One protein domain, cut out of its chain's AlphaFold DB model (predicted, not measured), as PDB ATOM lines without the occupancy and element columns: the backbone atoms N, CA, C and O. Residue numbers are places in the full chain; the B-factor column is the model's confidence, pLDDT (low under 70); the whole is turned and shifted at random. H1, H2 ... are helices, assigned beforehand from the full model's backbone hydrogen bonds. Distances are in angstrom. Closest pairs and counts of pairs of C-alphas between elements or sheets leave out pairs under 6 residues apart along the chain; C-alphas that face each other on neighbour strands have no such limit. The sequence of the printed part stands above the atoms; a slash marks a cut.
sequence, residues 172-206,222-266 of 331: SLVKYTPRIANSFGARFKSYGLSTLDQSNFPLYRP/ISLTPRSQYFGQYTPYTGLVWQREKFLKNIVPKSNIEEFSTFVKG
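This is residues 172 to 206 and 222 to 266 of the 331 residues of the protein "LAFE_0E02476g1_1" of Lachancea fermentati (UniProt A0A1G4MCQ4). This domain has little regular structure: one helix, H1, with the shorter H2 packed slantwise on its first half, and a wide loop in residues 222 to 256 that reaches away beyond the other end of H1 and folds back to H2. The printed part has 80 residues with two named helices, H1 then H2, and no named strand; the class is all helix, with 24 residues in named elements. It is loose, with a radius of gyration of the C-alphas of 14.9 A and spans of 41 by 30 by 20 A.

H1, residues 184 to 198, and H2, residues 257 to 265, touch; their closest C-alphas, of Arg 187 and Val 264, are 5.2 A apart. They run opposite ways at a steep tilt of 38 degrees. In both, every O i to N i+4 pair is within hydrogen-bond range. Residues 224 to 225 pair with residues 243 to 244, antiparallel.

H1 measures 20.8 A from C-alpha 184 at (-41.774, -6.774, 14.651) to C-alpha 198. H2 measures 10.9 A and ends at C-alpha 265, (-38.293, -11.732, 18.965).

The C-alphas farthest apart, of Ser 183 and Gly 239, are 41.6 A apart. Residues 207 to 221, in the link from H1 to H2, are not printed; C-alphas 206 and 222 are 12.1 A apart across the cut. Mean pLDDT of the printed part is 90.2, and no printed residue is under 70.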
ATOM      1  N   SER A 172     -41.906  -2.732  -4.069       93.19
ATOM      2  CA  SER A 172     -40.652  -2.269  -4.683       93.19
ATOM      3  C   SER A 172     -39.618  -1.794  -3.653       93.19
ATOM      4  O   SER A 172     -38.415  -1.859  -3.901       93.19
ATOM      5  N   LEU A 173     -40.078  -1.383  -2.465       92.19
ATOM      6  CA  LEU A 173     -39.231  -0.902  -1.378       92.19
ATOM      7  C   LEU A 173     -38.830  -1.991  -0.370       92.19
ATOM      8  O   LEU A 173     -37.983  -1.733   0.482       92.19
ATOM      9  N   VAL A 174     -39.381  -3.212  -0.456       93.00
ATOM     10  CA  VAL A 174     -39.126  -4.285   0.531       93.00
ATOM     11  C   VAL A 174     -37.644  -4.632   0.623       93.00
ATOM     12  O   VAL A 174     -37.125  -4.782   1.722       93.00
ATOM     13  N   LYS A 175     -36.931  -4.693  -0.505       92.31
ATOM     14  CA  LYS A 175     -35.482  -4.957  -0.528       92.31
ATOM     15  C   LYS A 175     -34.673  -3.926   0.271       92.31
ATOM     16  O   LYS A 175     -33.586  -4.235   0.751       92.31
ATOM     17  N   TYR A 176     -35.202  -2.713   0.408       92.31
ATOM     18  CA  TYR A 176     -34.552  -1.589   1.075       92.31
ATOM     19  C   TYR A 176     -35.028  -1.403   2.519       92.31
ATOM     20  O   TYR A 176     -34.771  -0.360   3.122       92.31
ATOM     21  N   THR A 177     -35.720  -2.389   3.104       91.19
ATOM     22  CA  THR A 177     -36.069  -2.324   4.527       91.19
ATOM     23  C   THR A 177     -34.809  -2.237   5.387       91.19
ATOM     24  O   THR A 177     -33.826  -2.927   5.102       91.19
ATOM     25  N   PRO A 178     -34.822  -1.424   6.457       91.31
ATOM     26  CA  PRO A 178     -33.666  -1.287   7.326       91.31
ATOM     27  C   PRO A 178     -33.341  -2.624   7.995       91.31
ATOM     28  O   PRO A 178     -34.233  -3.313   8.491       91.31
ATOM     29  N   ARG A 179     -32.047  -2.969   8.035       87.06
ATOM     30  CA  ARG A 179     -31.577  -4.215   8.663       87.06
ATOM     31  C   ARG A 179     -31.895  -4.258  10.157       87.06
ATOM     32  O   ARG A 179     -32.283  -5.303  10.669       87.06
ATOM     33  N   ILE A 180     -31.766  -3.109  10.822       87.88
ATOM     34  CA  ILE A 180     -32.081  -2.908  12.236       87.88
ATOM     35  C   ILE A 180     -33.373  -2.101  12.299       87.88
ATOM     36  O   ILE A 180     -33.407  -0.940  11.893       87.88
ATOM     37  N   ALA A 181     -34.444  -2.724  12.780       87.88
ATOM     38  CA  ALA A 181     -35.756  -2.101  12.843       87.88
ATOM     39  C   ALA A 181     -36.419  -2.345  14.198       87.88
ATOM     40  O   ALA A 181     -36.259  -3.400  14.807       87.88
ATOM     41  N   ASN A 182     -37.217  -1.378  14.647       88.56
ATOM     42  CA  ASN A 182     -37.860  -1.452  15.961       88.56
ATOM     43  C   ASN A 182     -39.146  -2.300  15.923       88.56
ATOM     44  O   ASN A 182     -39.480  -2.998  16.884       88.56
ATOM     45  N   SER A 183     -39.869  -2.280  14.799       91.94
ATOM     46  CA  SER A 183     -41.131  -3.006  14.659       91.94
ATOM     47  C   SER A 183     -40.911  -4.488  14.364       91.94
ATOM     48  O   SER A 183     -39.989  -4.869  13.639       91.94
ATOM     49  N   PHE A 184     -41.793  -5.332  14.900       91.81
ATOM     50  CA  PHE A 184     -41.774  -6.774  14.651       91.81
ATOM     51  C   PHE A 184     -41.861  -7.090  13.152       91.81
ATOM     52  O   PHE A 184     -41.042  -7.835  12.628       91.81
ATOM     53  N   GLY A 185     -42.794  -6.456  12.433       92.62
ATOM     54  CA  GLY A 185     -42.970  -6.687  10.996       92.62
ATOM     55  C   GLY A 185     -41.753  -6.295  10.151       92.62
ATOM     56  O   GLY A 185     -41.466  -6.951   9.155       92.62
ATOM     57  N   ALA A 186     -41.004  -5.258  10.540       92.38
ATOM     58  CA  ALA A 186     -39.774  -4.892   9.839       92.38
ATOM     59  C   ALA A 186     -38.611  -5.835  10.185       92.38
ATOM     60  O   ALA A 186     -37.880  -6.229   9.279       92.38
ATOM     61  N   ARG A 187     -38.486  -6.268  11.450       93.88
ATOM     62  CA  ARG A 187     -37.536  -7.325  11.846       93.88
ATOM     63  C   ARG A 187     -37.804  -8.630  11.104       93.88
ATOM     64  O   ARG A 187     -36.872  -9.234  10.592       93.88
ATOM     65  N   PHE A 188     -39.071  -9.007  10.963       93.31
ATOM     66  CA  PHE A 188     -39.493 -10.180  10.200       93.31
ATOM     67  C   PHE A 188     -39.081 -10.091   8.723       93.31
ATOM     68  O   PHE A 188     -38.506 -11.031   8.184       93.31
ATOM     69  N   LYS A 189     -39.309  -8.943   8.070       94.00
ATOM     70  CA  LYS A 189     -38.867  -8.716   6.682       94.00
ATOM     71  C   LYS A 189     -37.344  -8.767   6.545       94.00
ATOM     72  O   LYS A 189     -36.842  -9.399   5.623       94.00
ATOM     73  N   SER A 190     -36.626  -8.141   7.474       93.62
ATOM     74  CA  SER A 190     -35.160  -8.150   7.517       93.62
ATOM     75  C   SER A 190     -34.605  -9.571   7.695       93.62
ATOM     76  O   SER A 190     -33.713  -9.969   6.952       93.62
ATOM     77  N   TYR A 191     -35.213 -10.374   8.576       93.69
ATOM     78  CA  TYR A 191     -34.895 -11.796   8.742       93.69
ATOM     79  C   TYR A 191     -35.158 -12.607   7.464       93.69
ATOM     80  O   TYR A 191     -34.347 -13.437   7.057       93.69
ATOM     81  N   GLY A 192     -36.276 -12.347   6.781       93.75
ATOM     82  CA  GLY A 192     -36.556 -12.965   5.484       93.75
ATOM     83  C   GLY A 192     -35.466 -12.649   4.455       93.75
ATOM     84  O   GLY A 192     -34.976 -13.548   3.777       93.75
ATOM     85  N   LEU A 193     -35.025 -11.389   4.383       93.69
ATOM     86  CA  LEU A 193     -33.935 -10.977   3.495       93.69
ATOM     87  C   LEU A 193     -32.593 -11.625   3.865       93.69
ATOM     88  O   LEU A 193     -31.876 -12.044   2.959       93.69
ATOM     89  N   SER A 194     -32.255 -11.745   5.154       92.75
ATOM     90  CA  SER A 194     -31.018 -12.419   5.579       92.75
ATOM     91  C   SER A 194     -31.050 -13.914   5.273       92.75
ATOM     92  O   SER A 194     -30.057 -14.453   4.793       92.75
ATOM     93  N   THR A 195     -32.198 -14.564   5.462       93.81
ATOM     94  CA  THR A 195     -32.394 -15.985   5.132       93.81
ATOM     95  C   THR A 195     -32.241 -16.224   3.625       93.81
ATOM     96  O   THR A 195     -31.576 -17.168   3.190       93.81
ATOM     97  N   LEU A 196     -32.812 -15.338   2.800       92.94
ATOM     98  CA  LEU A 196     -32.640 -15.385   1.347       92.94
ATOM     99  C   LEU A 196     -31.171 -15.198   0.957       92.94
ATOM    100  O   LEU A 196     -30.655 -15.968   0.146       92.94
ATOM    101  N   ASP A 197     -30.481 -14.238   1.568       91.38
ATOM    102  CA  ASP A 197     -29.059 -14.010   1.325       91.38
ATOM    103  C   ASP A 197     -28.219 -15.249   1.694       91.38
ATOM    104  O   ASP A 197     -27.480 -15.753   0.853       91.38
ATOM    105  N   GLN A 198     -28.402 -15.825   2.888       90.56
ATOM    106  CA  GLN A 198     -27.733 -17.066   3.322       90.56
ATOM    107  C   GLN A 198     -27.956 -18.234   2.344       90.56
ATOM    108  O   GLN A 198     -27.039 -19.015   2.090       90.56
ATOM    109  N   SER A 199     -29.145 -18.331   1.738       90.44
ATOM    110  CA  SER A 199     -29.471 -19.355   0.733       90.44
ATOM    111  C   SER A 199     -28.889 -19.103  -0.669       90.44
ATOM    112  O   SER A 199     -29.150 -19.874  -1.593       90.44
ATOM    113  N   ASN A 200     -28.084 -18.047  -0.834       90.25
ATOM    114  CA  ASN A 200     -27.540 -17.567  -2.107       90.25
ATOM    115  C   ASN A 200     -28.615 -17.118  -3.117       90.25
ATOM    116  O   ASN A 200     -28.410 -17.194  -4.332       90.25
ATOM    117  N   PHE A 201     -29.755 -16.619  -2.631       92.25
ATOM    118  CA  PHE A 201     -30.804 -16.073  -3.488       92.25
ATOM    119  C   PHE A 201     -30.307 -14.817  -4.241       92.25
ATOM    120  O   PHE A 201     -29.588 -13.991  -3.666       92.25
ATOM    121  N   PRO A 202     -30.680 -14.624  -5.521       91.62
ATOM    122  CA  PRO A 202     -30.216 -13.503  -6.341       91.62
ATOM    123  C   PRO A 202     -30.890 -12.169  -5.956       91.62
ATOM    124  O   PRO A 202     -31.762 -11.656  -6.651       91.62
ATOM    125  N   LEU A 203     -30.475 -11.569  -4.834       90.88
ATOM    126  CA  LEU A 203     -30.990 -10.268  -4.372       90.88
ATOM    127  C   LEU A 203     -30.373  -9.076  -5.119       90.88
ATOM    128  O   LEU A 203     -31.036  -8.060  -5.341       90.88
ATOM    129  N   TYR A 204     -29.093  -9.173  -5.483       91.00
ATOM    130  CA  TYR A 204     -28.300  -8.089  -6.088       91.00
ATOM    131  C   TYR A 204     -27.796  -8.428  -7.495       91.00
ATOM    132  O   TYR A 204     -26.884  -7.785  -8.003       91.00
ATOM    133  N   ARG A 205     -28.363  -9.467  -8.106       89.44
ATOM    134  CA  ARG A 205     -27.924 -10.048  -9.377       89.44
ATOM    135  C   ARG A 205     -29.129 -10.654 -10.106       89.44
ATOM    136  O   ARG A 205     -30.148 -10.873  -9.451       89.44
ATOM    137  N   PRO A 206     -29.061 -10.881 -11.427       89.44
ATOM    138  CA  PRO A 206     -30.161 -11.496 -12.163       89.44
ATOM    139  C   PRO A 206     -30.413 -12.939 -11.708       89.44
ATOM    140  O   PRO A 206     -29.508 -13.621 -11.224       89.44
ATOM    141  N   ILE A 222     -25.822 -21.654 -17.123       83.19
ATOM    142  CA  ILE A 222     -24.722 -20.793 -17.573       83.19
ATOM    143  C   ILE A 222     -24.178 -19.941 -16.414       83.19
ATOM    144  O   ILE A 222     -23.042 -19.477 -16.475       83.19
ATOM    145  N   SER A 223     -24.945 -19.739 -15.334       87.50
ATOM    146  CA  SER A 223     -24.522 -18.824 -14.275       87.50
ATOM    147  C   SER A 223     -23.593 -19.487 -13.256       87.50
ATOM    148  O   SER A 223     -23.822 -20.582 -12.730       87.50
ATOM    149  N   LEU A 224     -22.505 -18.775 -12.971       90.06
ATOM    150  CA  LEU A 224     -21.511 -19.134 -11.972       90.06
ATOM    151  C   LEU A 224     -21.575 -18.132 -10.823       90.06
ATOM    152  O   LEU A 224     -21.801 -16.939 -11.020       90.06
ATOM    153  N   THR A 225     -21.340 -18.623  -9.613       90.19
ATOM    154  CA  THR A 225     -21.259 -17.800  -8.408       90.19
ATOM    155  C   THR A 225     -19.961 -18.076  -7.667       90.19
ATOM    156  O   THR A 225     -19.559 -19.235  -7.570       90.19
ATOM    157  N   PRO A 226     -19.315 -17.042  -7.109       87.88
ATOM    158  CA  PRO A 226     -18.088 -17.214  -6.339       87.88
ATOM    159  C   PRO A 226     -18.369 -17.597  -4.876       87.88
ATOM    160  O   PRO A 226     -17.447 -17.757  -4.083       87.88
ATOM    161  N   ARG A 227     -19.650 -17.689  -4.485       82.44
ATOM    162  CA  ARG A 227     -20.094 -17.843  -3.099       82.44
ATOM    163  C   ARG A 227     -19.886 -19.281  -2.620       82.44
ATOM    164  O   ARG A 227     -20.812 -20.085  -2.625       82.44
ATOM    165  N   SER A 228     -18.662 -19.583  -2.210       83.75
ATOM    166  CA  SER A 228     -18.315 -20.777  -1.441       83.75
ATOM    167  C   SER A 228     -18.511 -20.536   0.064       83.75
ATOM    168  O   SER A 228     -18.716 -19.405   0.507       83.75
ATOM    169  N   GLN A 229     -18.439 -21.603   0.866       87.00
ATOM    170  CA  GLN A 229     -18.567 -21.545   2.331       87.00
ATOM    171  C   GLN A 229     -17.562 -20.587   2.994       87.00
ATOM    172  O   GLN A 229     -17.887 -19.960   3.999       87.00
ATOM    173  N   TYR A 230     -16.377 -20.440   2.403       88.31
ATOM    174  CA  TYR A 230     -15.276 -19.621   2.915       88.31
ATOM    175  C   TYR A 230     -15.001 -18.398   2.026       88.31
ATOM    176  O   TYR A 230     -13.894 -17.864   2.005       88.31
ATOM    177  N   PHE A 231     -15.990 -17.947   1.247       89.75
ATOM    178  CA  PHE A 231     -15.816 -16.798   0.360       89.75
ATOM    179  C   PHE A 231     -15.421 -15.536   1.147       89.75
ATOM    180  O   PHE A 231     -16.100 -15.144   2.095       89.75
ATOM    181  N   GLY A 232     -14.327 -14.890   0.733       88.75
ATOM    182  CA  GLY A 232     -13.784 -13.703   1.401       88.75
ATOM    183  C   GLY A 232     -12.995 -13.995   2.682       88.75
ATOM    184  O   GLY A 232     -12.617 -13.056   3.378       88.75
ATOM    185  N   GLN A 233     -12.741 -15.267   2.996       90.88
ATOM    186  CA  GLN A 233     -11.887 -15.681   4.106       90.88
ATOM    187  C   GLN A 233     -10.509 -16.090   3.573       90.88
ATOM    188  O   GLN A 233     -10.398 -16.675   2.499       90.88
ATOM    189  N   TYR A 234      -9.455 -15.766   4.325       90.06
ATOM    190  CA  TYR A 234      -8.085 -16.173   3.986       90.06
ATOM    191  C   TYR A 234      -7.790 -17.629   4.364       90.06
ATOM    192  O   TYR A 234      -6.887 -18.247   3.802       90.06
ATOM    193  N   THR A 235      -8.541 -18.171   5.323       90.38
ATOM    194  CA  THR A 235      -8.433 -19.545   5.804       90.38
ATOM    195  C   THR A 235      -9.750 -20.280   5.537       90.38
ATOM    196  O   THR A 235     -10.803 -19.775   5.929       90.38
ATOM    197  N   PRO A 236      -9.733 -21.464   4.900       89.69
ATOM    198  CA  PRO A 236      -8.582 -22.155   4.305       89.69
ATOM    199  C   PRO A 236      -8.013 -21.426   3.071       89.69
ATOM    200  O   PRO A 236      -8.734 -20.698   2.392       89.69
ATOM    201  N   TYR A 237      -6.724 -21.642   2.762       86.62
ATOM    202  CA  TYR A 237      -6.096 -21.096   1.550       86.62
ATOM    203  C   TYR A 237      -6.674 -21.791   0.316       86.62
ATOM    204  O   TYR A 237      -6.213 -22.844  -0.120       86.62
ATOM    205  N   THR A 238      -7.725 -21.200  -0.232       86.50
ATOM    206  CA  THR A 238      -8.328 -21.618  -1.493       86.50
ATOM    207  C   THR A 238      -8.370 -20.427  -2.431       86.50
ATOM    208  O   THR A 238      -8.732 -19.325  -2.017       86.50
ATOM    209  N   GLY A 239      -8.019 -20.644  -3.700       87.12
ATOM    210  CA  GLY A 239      -8.249 -19.649  -4.744       87.12
ATOM    211  C   GLY A 239      -9.742 -19.354  -4.935       87.12
ATOM    212  O   GLY A 239     -10.609 -19.940  -4.287       87.12
ATOM    213  N   LEU A 240     -10.063 -18.451  -5.860       89.56
ATOM    214  CA  LEU A 240     -11.453 -18.140  -6.185       89.56
ATOM    215  C   LEU A 240     -12.150 -19.367  -6.798       89.56
ATOM    216  O   LEU A 240     -11.861 -19.753  -7.929       89.56
ATOM    217  N   VAL A 241     -13.081 -19.964  -6.052       90.19
ATOM    218  CA  VAL A 241     -13.854 -21.127  -6.507       90.19
ATOM    219  C   VAL A 241     -15.162 -20.667  -7.138       90.19
ATOM    220  O   VAL A 241     -16.031 -20.114  -6.465       90.19
ATOM    221  N   TRP A 242     -15.328 -20.946  -8.429       90.44
ATOM    222  CA  TRP A 242     -16.577 -20.711  -9.150       90.44
ATOM    223  C   TRP A 242     -17.475 -21.944  -9.086       90.44
ATOM    224  O   TRP A 242     -17.128 -23.008  -9.594       90.44
ATOM    225  N   GLN A 243     -18.649 -21.798  -8.480       91.00
ATOM    226  CA  GLN A 243     -19.652 -22.856  -8.381       91.00
ATOM    227  C   GLN A 243     -20.833 -22.566  -9.304       91.00
ATOM    228  O   GLN A 243     -21.272 -21.419  -9.421       91.00
ATOM    229  N   ARG A 244     -21.380 -23.614  -9.931       91.19
ATOM    230  CA  ARG A 244     -22.623 -23.512 -10.706       91.19
ATOM    231  C   ARG A 244     -23.760 -23.095  -9.784       91.19
ATOM    232  O   ARG A 244     -24.032 -23.754  -8.781       91.19
ATOM    233  N   GLU A 245     -24.422 -22.000 -10.122       91.31
ATOM    234  CA  GLU A 245     -25.536 -21.503  -9.327       91.31
ATOM    235  C   GLU A 245     -26.742 -22.433  -9.442       91.31
ATOM    236  O   GLU A 245     -27.023 -22.965 -10.508       91.31
ATOM    237  N   LYS A 246     -27.532 -22.592  -8.385       91.31
ATOM    238  CA  LYS A 246     -28.802 -23.313  -8.499       91.31
ATOM    239  C   LYS A 246     -29.805 -22.512  -9.336       91.31
ATOM    240  O   LYS A 246     -29.848 -21.289  -9.259       91.31
ATOM    241  N   PHE A 247     -30.644 -23.207 -10.102       91.75
ATOM    242  CA  PHE A 247     -31.808 -22.575 -10.724       91.75
ATOM    243  C   PHE A 247     -32.752 -22.022  -9.659       91.75
ATOM    244  O   PHE A 247     -32.866 -22.618  -8.589       91.75
ATOM    245  N   LEU A 248     -33.495 -20.961  -9.985       90.25
ATOM    246  CA  LEU A 248     -34.446 -20.327  -9.064       90.25
ATOM    247  C   LEU A 248     -35.411 -21.339  -8.420       90.25
ATOM    248  O   LEU A 248     -35.606 -21.317  -7.210       90.25
ATOM    249  N   LYS A 249     -35.934 -22.282  -9.214       90.00
ATOM    250  CA  LYS A 249     -36.833 -23.358  -8.754       90.00
ATOM    251  C   LYS A 249     -36.203 -24.337  -7.752       90.00
ATOM    252  O   LYS A 249     -36.920 -25.004  -7.021       90.00
ATOM    253  N   ASN A 250     -34.874 -24.425  -7.723       90.44
ATOM    254  CA  ASN A 250     -34.117 -25.352  -6.881       90.44
ATOM    255  C   ASN A 250     -33.535 -24.668  -5.628       90.44
ATOM    256  O   ASN A 250     -32.814 -25.309  -4.856       90.44
ATOM    257  N   ILE A 251     -33.776 -23.367  -5.436       90.19
ATOM    258  CA  ILE A 251     -33.321 -22.642  -4.247       90.19
ATOM    259  C   ILE A 251     -34.341 -22.870  -3.134       90.19
ATOM    260  O   ILE A 251     -35.468 -22.391  -3.202       90.19
ATOM    261  N   VAL A 252     -33.920 -23.585  -2.092       90.62
ATOM    262  CA  VAL A 252     -34.709 -23.779  -0.873       90.62
ATOM    263  C   VAL A 252     -34.062 -22.963   0.249       90.62
ATOM    264  O   VAL A 252     -32.950 -23.303   0.670       90.62
ATOM    265  N   PRO A 253     -34.700 -21.877   0.720       89.06
ATOM    266  CA  PRO A 253     -34.195 -21.115   1.852       89.06
ATOM    267  C   PRO A 253     -34.285 -21.959   3.126       89.06
ATOM    268  O   PRO A 253     -35.333 -22.519   3.441       89.06
ATOM    269  N   LYS A 254     -33.176 -22.060   3.861       87.31
ATOM    270  CA  LYS A 254     -33.131 -22.765   5.146       87.31
ATOM    271  C   LYS A 254     -33.469 -21.780   6.257       87.31
ATOM    272  O   LYS A 254     -32.656 -20.920   6.568       87.31
ATOM    273  N   SER A 255     -34.655 -21.897   6.843       87.19
ATOM    274  CA  SER A 255     -35.037 -21.110   8.017       87.19
ATOM    275  C   SER A 255     -34.521 -21.772   9.294       87.19
ATOM    276  O   SER A 255     -34.891 -22.912   9.576       87.19
ATOM    277  N   ASN A 256     -33.723 -21.053  10.083       88.69
ATOM    278  CA  ASN A 256     -33.286 -21.499  11.403       88.69
ATOM    279  C   ASN A 256     -34.199 -20.897  12.490       88.69
ATOM    280  O   ASN A 256     -34.358 -19.682  12.587       88.69
ATOM    281  N   ILE A 257     -34.827 -21.750  13.304       89.50
ATOM    282  CA  ILE A 257     -35.783 -21.328  14.341       89.50
ATOM    283  C   ILE A 257     -35.086 -20.500  15.433       89.50
ATOM    284  O   ILE A 257     -35.670 -19.546  15.949       89.50
ATOM    285  N   GLU A 258     -33.834 -20.821  15.753       88.25
ATOM    286  CA  GLU A 258     -33.055 -20.124  16.783       88.25
ATOM    287  C   GLU A 258     -32.603 -18.736  16.314       88.25
ATOM    288  O   GLU A 258     -32.689 -17.745  17.042       88.25
ATOM    289  N   GLU A 259     -32.188 -18.617  15.051       88.00
ATOM    290  CA  GLU A 259     -31.904 -17.311  14.447       88.00
ATOM    291  C   GLU A 259     -33.175 -16.461  14.359       88.00
ATOM    292  O   GLU A 259     -33.144 -15.254  14.589       88.00
ATOM    293  N   PHE A 260     -34.325 -17.081  14.091       91.69
ATOM    294  CA  PHE A 260     -35.599 -16.377  14.081       91.69
ATOM    295  C   PHE A 260     -35.969 -15.813  15.461       91.69
ATOM    296  O   PHE A 260     -36.355 -14.643  15.568       91.69
ATOM    297  N   SER A 261     -35.869 -16.615  16.524       91.00
ATOM    298  CA  SER A 261     -36.210 -16.170  17.880       91.00
ATOM    299  C   SER A 261     -35.280 -15.050  18.352       91.00
ATOM    300  O   SER A 261     -35.745 -14.019  18.848       91.00
ATOM    301  N   THR A 262     -33.981 -15.187  18.103       88.62
ATOM    302  CA  THR A 262     -32.981 -14.177  18.468       88.62
ATOM    303  C   THR A 262     -33.131 -12.890  17.658       88.62
ATOM    304  O   THR A 262     -33.136 -11.800  18.232       88.62
ATOM    305  N   PHE A 263     -33.320 -12.977  16.341       88.56
ATOM    306  CA  PHE A 263     -33.357 -11.809  15.459       88.56
ATOM    307  C   PHE A 263     -34.705 -11.078  15.487       88.56
ATOM    308  O   PHE A 263     -34.762  -9.846  15.553       88.56
ATOM    309  N   VAL A 264     -35.816 -11.820  15.435       91.88
ATOM    310  CA  VAL A 264     -37.158 -11.230  15.330       91.88
ATOM    311  C   VAL A 264     -37.738 -10.942  16.704       91.88
ATOM    312  O   VAL A 264     -38.179  -9.816  16.944       91.88
ATOM    313  N   LYS A 265     -37.728 -11.919  17.619       89.69
ATOM    314  CA  LYS A 265     -38.293 -11.732  18.965       89.69
ATOM    315  C   LYS A 265     -37.315 -11.046  19.917       89.69
ATOM    316  O   LYS A 265     -37.758 -10.313  20.797       89.69
ATOM    317  N   GLY A 266     -36.010 -11.191  19.690       87.19
ATOM    318  CA  GLY A 266     -34.987 -10.680  20.605       87.19
ATOM    319  C   GLY A 266     -34.751 -11.602  21.800       87.19
ATOM    320  O   GLY A 266     -34.229 -11.146  22.815       87.19
TER     321      GLY A 266